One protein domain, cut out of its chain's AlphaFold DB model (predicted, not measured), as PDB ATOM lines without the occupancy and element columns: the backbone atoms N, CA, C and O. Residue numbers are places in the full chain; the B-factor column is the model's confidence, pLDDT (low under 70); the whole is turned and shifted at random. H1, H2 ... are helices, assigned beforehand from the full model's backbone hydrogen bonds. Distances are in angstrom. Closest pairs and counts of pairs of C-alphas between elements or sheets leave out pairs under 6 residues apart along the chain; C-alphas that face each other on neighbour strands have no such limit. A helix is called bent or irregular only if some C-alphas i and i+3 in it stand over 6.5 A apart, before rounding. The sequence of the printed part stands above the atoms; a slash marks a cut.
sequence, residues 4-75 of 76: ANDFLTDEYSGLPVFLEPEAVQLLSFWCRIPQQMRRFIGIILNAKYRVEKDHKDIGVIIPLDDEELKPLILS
ATOM      1  N   ALA A   4      96.568 -10.493 119.381       60.25
ATOM      2  CA  ALA A   4      95.940 -11.361 120.367       60.25
ATOM      3  C   ALA A   4      94.539 -11.821 119.950       60.25
ATOM      4  O   ALA A   4      94.250 -13.001 120.105       60.25
ATOM      5  N   ASN A   5      93.711 -10.929 119.386       57.22
ATOM      6  CA  ASN A   5      92.411 -11.321 118.840       57.22
ATOM      7  C   ASN A   5      92.637 -12.274 117.676       57.22
ATOM      8  O   ASN A   5      92.275 -13.427 117.806       57.22
ATOM      9  N   ASP A   6      93.381 -11.869 116.644       63.03
ATOM     10  CA  ASP A   6      93.619 -12.700 115.451       63.03
ATOM     11  C   ASP A   6      94.214 -14.091 115.773       63.03
ATOM     12  O   ASP A   6      94.054 -15.037 115.008       63.03
ATOM     13  N   PHE A   7      94.931 -14.229 116.897       64.12
ATOM     14  CA  PHE A   7      95.500 -15.501 117.346       64.12
ATOM     15  C   PHE A   7      94.533 -16.365 118.170       64.12
ATOM     16  O   PHE A   7      94.625 -17.590 118.127       64.12
ATOM     17  N   LEU A   8      93.670 -15.745 118.978       62.00
ATOM     18  CA  LEU A   8      92.743 -16.451 119.866       62.00
ATOM     19  C   LEU A   8      91.402 -16.711 119.178       62.00
ATOM     20  O   LEU A   8      90.832 -17.781 119.356       62.00
ATOM     21  N   THR A   9      90.936 -15.771 118.359       58.44
ATOM     22  CA  THR A   9      89.756 -15.877 117.504       58.44
ATOM     23  C   THR A   9      90.175 -16.450 116.148       58.44
ATOM     24  O   THR A   9      90.190 -15.738 115.147       58.44
ATOM     25  N   ASP A  10      90.564 -17.725 116.082       57.09
ATOM     26  CA  ASP A  10      90.638 -18.375 114.769       57.09
ATOM     27  C   ASP A  10      89.207 -18.565 114.250       57.09
ATOM     28  O   ASP A  10      88.517 -19.520 114.618       57.09
ATOM     29  N   GLU A  11      88.774 -17.634 113.398       50.78
ATOM     30  CA  GLU A  11      87.475 -17.618 112.720       50.78
ATOM     31  C   GLU A  11      87.202 -18.929 111.954       50.78
ATOM     32  O   GLU A  11      86.044 -19.310 111.776       50.78
ATOM     33  N   TYR A  12      88.252 -19.660 111.546       49.47
ATOM     34  CA  TYR A  12      88.147 -20.943 110.844       49.47
ATOM     35  C   TYR A  12      88.024 -22.148 111.778       49.47
ATOM     36  O   TYR A  12      87.509 -23.187 111.362       49.47
ATOM     37  N   SER A  13      88.472 -22.033 113.030       56.75
ATOM     38  CA  SER A  13      88.386 -23.134 113.997       56.75
ATOM     39  C   SER A  13      86.966 -23.353 114.517       56.75
ATOM     40  O   SER A  13      86.639 -24.455 114.959       56.75
ATOM     41  N   GLY A  14      86.128 -22.306 114.495       51.62
ATOM     42  CA  GLY A  14      84.786 -22.316 115.083       51.62
ATOM     43  C   GLY A  14      84.769 -22.516 116.604       51.62
ATOM     44  O   GLY A  14      83.695 -22.697 117.177       51.62
ATOM     45  N   LEU A  15      85.933 -22.509 117.262       49.91
ATOM     46  CA  LEU A  15      86.037 -22.674 118.705       49.91
ATOM     47  C   LEU A  15      85.893 -21.305 119.384       49.91
ATOM     48  O   LEU A  15      86.624 -20.377 119.033       49.91
ATOM     49  N   PRO A  16      84.969 -21.155 120.347       58.53
ATOM     50  CA  PRO A  16      84.831 -19.908 121.081       58.53
ATOM     51  C   PRO A  16      86.112 -19.613 121.867       58.53
ATOM     52  O   PRO A  16      86.722 -20.510 122.459       58.53
ATOM     53  N   VAL A  17      86.513 -18.341 121.888       66.75
ATOM     54  CA  VAL A  17      87.575 -17.878 122.784       66.75
ATOM     55  C   VAL A  17      87.059 -18.029 124.206       66.75
ATOM     56  O   VAL A  17      86.124 -17.348 124.596       66.75
ATOM     57  N   PHE A  18      87.668 -18.929 124.976       73.31
ATOM     58  CA  PHE A  18      87.280 -19.206 126.366       73.31
ATOM     59  C   PHE A  18      87.657 -18.080 127.344       73.31
ATOM     60  O   PHE A  18      87.472 -18.223 128.548       73.31
ATOM     61  N   LEU A  19      88.286 -17.015 126.843       77.88
ATOM     62  CA  LEU A  19      88.723 -15.861 127.612       77.88
ATOM     63  C   LEU A  19      87.845 -14.664 127.279       77.88
ATOM     64  O   LEU A  19      87.668 -14.326 126.108       77.88
ATOM     65  N   GLU A  20      87.416 -13.973 128.327       77.88
ATOM     66  CA  GLU A  20      86.752 -12.679 128.227       77.88
ATOM     67  C   GLU A  20      87.597 -11.666 127.424       77.88
ATOM     68  O   GLU A  20      88.837 -11.689 127.501       77.88
ATOM     69  N   PRO A  21      86.970 -10.729 126.689       77.88
ATOM     70  CA  PRO A  21      87.674  -9.725 125.889       77.88
ATOM     71  C   PRO A  21      88.731  -8.931 126.669       77.88
ATOM     72  O   PRO A  21      89.811  -8.647 126.146       77.88
ATOM     73  N   GLU A  22      88.471  -8.609 127.935       80.19
ATOM     74  CA  GLU A  22      89.403  -7.894 128.809       80.19
ATOM     75  C   GLU A  22      90.635  -8.748 129.145       80.19
ATOM     76  O   GLU A  22      91.756  -8.234 129.185       80.19
ATOM     77  N   ALA A  23      90.464 -10.061 129.329       80.56
ATOM     78  CA  ALA A  23      91.574 -10.988 129.546       80.56
ATOM     79  C   ALA A  23      92.425 -11.135 128.275       80.56
ATOM     80  O   ALA A  23      93.657 -11.119 128.339       80.56
ATOM     81  N   VAL A  24      91.781 -11.192 127.104       79.50
ATOM     82  CA  VAL A  24      92.463 -11.165 125.800       79.50
ATOM     83  C   VAL A  24      93.256  -9.865 125.622       79.50
ATOM     84  O   VAL A  24      94.422  -9.888 125.211       79.50
ATOM     85  N   GLN A  25      92.661  -8.730 125.991       79.75
ATOM     86  CA  GLN A  25      93.323  -7.431 125.960       79.75
ATOM     87  C   GLN A  25      94.525  -7.391 126.912       79.75
ATOM     88  O   GLN A  25      95.595  -6.926 126.514       79.75
ATOM     89  N   LEU A  26      94.402  -7.926 128.127       85.00
ATOM     90  CA  LEU A  26      95.509  -7.993 129.080       85.00
ATOM     91  C   LEU A  26      96.681  -8.819 128.531       85.00
ATOM     92  O   LEU A  26      97.828  -8.365 128.548       85.00
ATOM     93  N   LEU A  27      96.394  -9.994 127.962       83.81
ATOM     94  CA  LEU A  27      97.406 -10.839 127.325       83.81
ATOM     95  C   LEU A  27      98.096 -10.134 126.151       83.81
ATOM     96  O   LEU A  27      99.285 -10.364 125.924       83.81
ATOM     97  N   SER A  28      97.397  -9.243 125.438       80.25
ATOM     98  CA  SER A  28      97.981  -8.444 124.352       80.25
ATOM     99  C   SER A  28      99.055  -7.453 124.829       80.25
ATOM    100  O   SER A  28      99.985  -7.154 124.079       80.25
ATOM    101  N   PHE A  29      98.998  -6.990 126.085       85.31
ATOM    102  CA  PHE A  29     100.058  -6.156 126.663       85.31
ATOM    103  C   PHE A  29     101.318  -6.966 126.994       85.31
ATOM    104  O   PHE A  29     102.434  -6.447 126.902       85.31
ATOM    105  N   TRP A  30     101.154  -8.234 127.375       82.44
ATOM    106  CA  TRP A  30     102.254  -9.113 127.786       82.44
ATOM    107  C   TRP A  30     102.881  -9.887 126.626       82.44
ATOM    108  O   TRP A  30     104.074 -10.196 126.654       82.44
ATOM    109  N   CYS A  31     102.100 -10.184 125.590       84.38
ATOM    110  CA  CYS A  31     102.524 -10.984 124.449       84.38
ATOM    111  C   CYS A  31     102.700 -10.098 123.219       84.38
ATOM    112  O   CYS A  31     101.728  -9.633 122.631       84.38
ATOM    113  N   ARG A  32     103.947  -9.911 122.780       80.88
ATOM    114  CA  ARG A  32     104.262  -9.146 121.564       80.88
ATOM    115  C   ARG A  32     104.444 -10.013 120.323       80.88
ATOM    116  O   ARG A  32     104.473  -9.476 119.221       80.88
ATOM    117  N   ILE A  33     104.572 -11.332 120.491       81.62
ATOM    118  CA  ILE A  33     104.690 -12.293 119.384       81.62
ATOM    119  C   ILE A  33     103.814 -13.539 119.605       81.62
ATOM    120  O   ILE A  33     103.602 -13.941 120.755       81.62
ATOM    121  N   PRO A  34     103.372 -14.224 118.531       76.81
ATOM    122  CA  PRO A  34     102.484 -15.387 118.635       76.81
ATOM    123  C   PRO A  34     103.025 -16.539 119.492       76.81
ATOM    124  O   PRO A  34     102.254 -17.229 120.155       76.81
ATOM    125  N   GLN A  35     104.347 -16.767 119.524       79.94
ATOM    126  CA  GLN A  35     104.925 -17.810 120.383       79.94
ATOM    127  C   GLN A  35     104.694 -17.535 121.877       79.94
ATOM    128  O   GLN A  35     104.481 -18.477 122.640       79.94
ATOM    129  N   GLN A  36     104.734 -16.267 122.301       83.19
ATOM    130  CA  GLN A  36     104.474 -15.898 123.695       83.19
ATOM    131  C   GLN A  36     103.015 -16.172 124.047       83.19
ATOM    132  O   GLN A  36     102.755 -16.821 125.057       83.19
ATOM    133  N   MET A  37     102.093 -15.784 123.163       81.81
ATOM    134  CA  MET A  37     100.668 -16.058 123.338       81.81
ATOM    135  C   MET A  37     100.399 -17.560 123.482       81.81
ATOM    136  O   MET A  37      99.805 -17.988 124.468       81.81
ATOM    137  N   ARG A  38     100.945 -18.387 122.575       78.12
ATOM    138  CA  ARG A  38     100.858 -19.859 122.664       78.12
ATOM    139  C   ARG A  38     101.334 -20.400 124.006       78.12
ATOM    140  O   ARG A  38     100.704 -21.292 124.568       78.12
ATOM    141  N   ARG A  39     102.447 -19.869 124.521       84.00
ATOM    142  CA  ARG A  39     103.012 -20.301 125.802       84.00
ATOM    143  C   ARG A  39     102.092 -19.950 126.969       84.00
ATOM    144  O   ARG A  39     101.855 -20.816 127.806       84.00
ATOM    145  N   PHE A  40     101.578 -18.723 127.027       85.31
ATOM    146  CA  PHE A  40     100.686 -18.292 128.109       85.31
ATOM    147  C   PHE A  40      99.356 -19.050 128.096       85.31
ATOM    148  O   PHE A  40      98.949 -19.559 129.138       85.31
ATOM    149  N   ILE A  41      98.742 -19.229 126.926       81.06
ATOM    150  CA  ILE A  41      97.527 -20.045 126.788       81.06
ATOM    151  C   ILE A  41      97.782 -21.491 127.222       81.06
ATOM    152  O   ILE A  41      97.003 -22.045 127.992       81.06
ATOM    153  N   GLY A  42      98.906 -22.086 126.813       82.62
ATOM    154  CA  GLY A  42      99.284 -23.428 127.254       82.62
ATOM    155  C   GLY A  42      99.444 -23.540 128.775       82.62
ATOM    156  O   GLY A  42      99.050 -24.549 129.353       82.62
ATOM    157  N   ILE A  43      99.974 -22.509 129.442       88.75
ATOM    158  CA  ILE A  43     100.075 -22.466 130.910       88.75
ATOM    159  C   ILE A  43      98.681 -22.444 131.549       88.75
ATOM    160  O   ILE A  43      98.425 -23.250 132.443       88.75
ATOM    161  N   ILE A  44      97.788 -21.567 131.078       86.25
ATOM    162  CA  ILE A  44      96.416 -21.437 131.595       86.25
ATOM    163  C   ILE A  44      95.660 -22.760 131.438       86.25
ATOM    164  O   ILE A  44      95.117 -23.287 132.409       86.25
ATOM    165  N   LEU A  45      95.688 -23.345 130.238       83.38
ATOM    166  CA  LEU A  45      95.005 -24.605 129.959       83.38
ATOM    167  C   LEU A  45      95.590 -25.762 130.775       83.38
ATOM    168  O   LEU A  45      94.838 -26.538 131.356       83.38
ATOM    169  N   ASN A  46      96.917 -25.856 130.897       87.00
ATOM    170  CA  ASN A  46      97.541 -26.880 131.738       87.00
ATOM    171  C   ASN A  46      97.145 -26.737 133.213       87.00
ATOM    172  O   ASN A  46      96.938 -27.749 133.881       87.00
ATOM    173  N   ALA A  47      97.037 -25.510 133.728       90.75
ATOM    174  CA  ALA A  47      96.575 -25.270 135.090       90.75
ATOM    175  C   ALA A  47      95.119 -25.721 135.269       90.75
ATOM    176  O   ALA A  47      94.852 -26.514 136.172       90.75
ATOM    177  N   LYS A  48      94.219 -25.315 134.360       87.81
ATOM    178  CA  LYS A  48      92.822 -25.780 134.319       87.81
ATOM    179  C   LYS A  48      92.745 -27.305 134.348       87.81
ATOM    180  O   LYS A  48      92.160 -27.874 135.265       87.81
ATOM    181  N   TYR A  49      93.393 -27.967 133.388       87.12
ATOM    182  CA  TYR A  49      93.330 -29.423 133.261       87.12
ATOM    183  C   TYR A  49      93.876 -30.148 134.487       87.12
ATOM    184  O   TYR A  49      93.355 -31.200 134.850       87.12
ATOM    185  N   ARG A  50      94.919 -29.612 135.130       94.69
ATOM    186  CA  ARG A  50      95.440 -30.191 136.371       94.69
ATOM    187  C   ARG A  50      94.421 -30.105 137.499       94.69
ATOM    188  O   ARG A  50      94.172 -31.121 138.130       94.69
ATOM    189  N   VAL A  51      93.809 -28.943 137.719       92.56
ATOM    190  CA  VAL A  51      92.834 -28.781 138.808       92.56
ATOM    191  C   VAL A  51      91.602 -29.660 138.585       92.56
ATOM    192  O   VAL A  51      91.201 -30.364 139.509       92.56
ATOM    193  N   GLU A  52      91.060 -29.686 137.364       93.88
ATOM    194  CA  GLU A  52      89.916 -30.540 137.005       93.88
ATOM    195  C   GLU A  52      90.243 -32.032 137.152       93.88
ATOM    196  O   GLU A  52      89.417 -32.819 137.608       93.88
ATOM    197  N   LYS A  53      91.464 -32.445 136.787       95.25
ATOM    198  CA  LYS A  53      91.915 -33.829 136.954       95.25
ATOM    199  C   LYS A  53      92.069 -34.205 138.427       95.25
ATOM    200  O   LYS A  53      91.644 -35.294 138.808       95.25
ATOM    201  N   ASP A  54      92.692 -33.335 139.218       96.69
ATOM    202  CA  ASP A  54      93.026 -33.599 140.619       96.69
ATOM    203  C   ASP A  54      91.773 -33.616 141.517       96.69
ATOM    204  O   ASP A  54      91.783 -34.292 142.540       96.69
ATOM    205  N   HIS A  55      90.686 -32.944 141.111       95.69
ATOM    206  CA  HIS A  55      89.421 -32.852 141.862       95.69
ATOM    207  C   HIS A  55      88.226 -33.438 141.090       95.69
ATOM    208  O   HIS A  55      87.080 -32.989 141.205       95.69
ATOM    209  N   LYS A  56      88.497 -34.439 140.247       93.25
ATOM    210  CA  LYS A  56      87.475 -35.091 139.419       93.25
ATOM    211  C   LYS A  56      86.418 -35.820 140.254       93.25
ATOM    212  O   LYS A  56      85.278 -35.957 139.821       93.25
ATOM    213  N   ASP A  57      86.796 -36.308 141.429       96.06
ATOM    214  CA  ASP A  57      85.955 -37.047 142.371       96.06
ATOM    215  C   ASP A  57      84.785 -36.221 142.919       96.06
ATOM    216  O   ASP A  57      83.697 -36.760 143.114       96.06
ATOM    217  N   ILE A  58      84.983 -34.914 143.093       94.69
ATOM    218  CA  ILE A  58      83.938 -33.972 143.519       94.69
ATOM    219  C   ILE A  58      83.315 -33.200 142.343       94.69
ATOM    220  O   ILE A  58      82.492 -32.313 142.555       94.69
ATOM    221  N   GLY A  59      83.690 -33.535 141.104       91.88
ATOM    222  CA  GLY A  59      83.110 -32.956 139.892       91.88
ATOM    223  C   GLY A  59      83.529 -31.513 139.596       91.88
ATOM    224  O   GLY A  59      82.741 -30.785 138.996       91.88
ATOM    225  N   VAL A  60      84.737 -31.084 139.994       90.06
ATOM    226  CA  VAL A  60      85.224 -29.726 139.675       90.06
ATOM    227  C   VAL A  60      85.330 -29.522 138.167       90.06
ATOM    228  O   VAL A  60      85.976 -30.296 137.460       90.06
ATOM    229  N   ILE A  61      84.753 -28.416 137.703       88.50
ATOM    230  CA  ILE A  61      84.900 -27.871 136.355       88.50
ATOM    231  C   ILE A  61      85.326 -26.411 136.521       88.50
ATOM    232  O   ILE A  61      84.763 -25.715 137.363       88.50
ATOM    233  N   ILE A  62      86.317 -25.955 135.750       84.81
ATOM    234  CA  ILE A  62      86.739 -24.547 135.756       84.81
ATOM    235  C   ILE A  62      86.257 -23.876 134.467       84.81
ATOM    236  O   ILE A  62      86.929 -23.992 133.434       84.81
ATOM    237  N   PRO A  63      85.114 -23.175 134.502       80.00
ATOM    238  CA  PRO A  63      84.724 -22.257 133.437       80.00
ATOM    239  C   PRO A  63      85.634 -21.016 133.477       80.00
ATOM    240  O   PRO A  63      85.687 -20.294 134.467       80.00
ATOM    241  N   LEU A  64      86.437 -20.809 132.431       77.25
ATOM    242  CA  LEU A  64      87.409 -19.701 132.369       77.25
ATOM    243  C   LEU A  64      86.766 -18.356 131.973       77.25
ATOM    244  O   LEU A  64      87.405 -17.315 132.109       77.25
ATOM    245  N   ASP A  65      85.516 -18.406 131.528       71.81
ATOM    246  CA  ASP A  65      84.618 -17.321 131.128       71.81
ATOM    247  C   ASP A  65      83.564 -16.993 132.207       71.81
ATOM    248  O   ASP A  65      82.619 -16.249 131.965       71.81
ATOM    249  N   ASP A  66      83.699 -17.551 133.413       75.31
ATOM    250  CA  ASP A  66      82.687 -17.395 134.456       75.31
ATOM    251  C   ASP A  66      82.720 -16.006 135.111       75.31
ATOM    252  O   ASP A  66      83.695 -15.607 135.761       75.31
ATOM    253  N   GLU A  67      81.612 -15.282 134.966       71.31
ATOM    254  CA  GLU A  67      81.360 -13.975 135.577       71.31
ATOM    255  C   GLU A  67      81.490 -14.002 137.109       71.31
ATOM    256  O   GLU A  67      81.959 -13.029 137.705       71.31
ATOM    257  N   GLU A  68      81.144 -15.116 137.766       71.31
ATOM    258  CA  GLU A  68      81.228 -15.248 139.225       71.31
ATOM    259  C   GLU A  68      82.679 -15.312 139.732       71.31
ATOM    260  O   GLU A  68      82.941 -15.035 140.906       71.31
ATOM    261  N   LEU A  69      83.648 -15.605 138.856       67.94
ATOM    262  CA  LEU A  69      85.074 -15.626 139.196       67.94
ATOM    263  C   LEU A  69      85.738 -14.243 139.085       67.94
ATOM    264  O   LEU A  69      86.797 -14.028 139.687       67.94
ATOM    265  N   LYS A  70      85.125 -13.274 138.382       66.69
ATOM    266  CA  LYS A  70      85.686 -11.919 138.197       66.69
ATOM    267  C   LYS A  70      86.022 -11.212 139.523       66.69
ATOM    268  O   LYS A  70      87.124 -10.667 139.617       66.69
ATOM    269  N   PRO A  71      85.177 -11.245 140.576       67.50
ATOM    270  CA  PRO A  71      85.497 -10.612 141.855       67.50
ATOM    271  C   PRO A  71      86.706 -11.235 142.557       67.50
ATOM    272  O   PRO A  71      87.442 -10.523 143.229       67.50
ATOM    273  N   LEU A  72      86.948 -12.539 142.396       61.97
ATOM    274  CA  LEU A  72      88.077 -13.243 143.019       61.97
ATOM    275  C   LEU A  72      89.409 -12.975 142.302       61.97
ATOM    276  O   LEU A  72      90.465 -13.044 142.921       61.97
ATOM    277  N   ILE A  73      89.356 -12.668 141.005       57.06
ATOM    278  CA  ILE A  73      90.530 -12.357 140.175       57.06
ATOM    279  C   ILE A  73      90.900 -10.866 140.266       57.06
ATOM    280  O   ILE A  73      92.075 -10.517 140.171       57.06
ATOM    281  N   LEU A  74      89.905  -9.988 140.434       61.41
ATOM    282  CA  LEU A  74      90.067  -8.530 140.366       61.41
ATOM    283  C   LEU A  74      90.022  -7.817 141.729       61.41
ATOM    284  O   LEU A  74      90.198  -6.600 141.768       61.41
ATOM    285  N   SER A  75      89.791  -8.528 142.837       44.94
ATOM    286  CA  SER A  75      89.851  -7.925 144.174       44.94
ATOM    287  C   SER A  75      91.303  -7.745 144.631       44.94
ATOM    288  O   SER A  75      91.988  -8.703 144.983       44.94
TER     289      SER A  75
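Overview. This is residues 4 to 75 of the 76 residues of the protein "Bac_RepA_C domain-containing protein" of Lactobacillus helveticus CIRM-BIA 953 (UniProt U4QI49). One long helix, H3, makes the longest part of the model, with two shorter helices, H1 and H2, gathered near its first residues; after H3, residues 55 to 59 make a turn, and an extended stretch folds back from there to a fourth short helix, H4. The grouping is loosely made: H1 touches H2 and H3, H4 touches no helix, and residues 68 to 75 stick out. The printed part has 72 residues with four named helices, in the order H1, H2, H3, H4, and no named strand, and its class is all helix. It is only just compact, close to loose, with a radius of gyration of the C-alphas of 13.4 A and spans of 38 by 28 by 21 A.

Along the chain. H3 is residues 34 to 54, 30.1 A from first to last C-alpha, from C-alpha 34 at (102.484, -15.387, 118.635) to C-alpha 54 at (93.026, -33.599, 140.619). H2 is residues 21 to 30, 14.7 A long. H1 is residues 4 to 8, beginning at C-alpha 4 at (95.940, -11.361, 120.367). H4 is residues 67 to 74, 11.3 A long, ending at C-alpha 74 at (90.067, -8.530, 140.366). H4 is irregular, but only just: C-alphas 68 and 71 are 6.8 A apart.

Arrangement. H3 touches H1 with residues 34 to 37 alone, and the closest C-alphas are those of Phe 7 and Pro 34, 7.1 A apart. H1 also touches H2, where the closest C-alphas are those of Ala 4 and Ser 28, 5.3 A apart. H2 and H3 are close but not clearly touching; their closest C-alphas, those of Leu 27 and Met 37, are 7.3 A apart. Their lines stand at a steep tilt of 58 degrees, and they run opposite ways. H4 is apart from H1, H2 and H3. In H1 and H3 every O i to N i+4 pair is within hydrogen-bond range; in H2 it is 5 of 6 and in H4 2 of 4.

Size, cuts and confidence. The two C-alphas farthest apart are those of Arg 32 and Asp 57, 39.3 A. The printed part has no cut. The link from H2 to H3 is tight, with 3 residues, while those from H1 to H2 and from H3 to H4 are long, with 12 residues each. Residues 10 to 15, 54 to 59 and 68 to 75 stand free; without them the body spans 33 by 22 by 16 A. The mean pLDDT of the printed part is 76.7, and residues 4 to 17 and 69 to 75 are under 70.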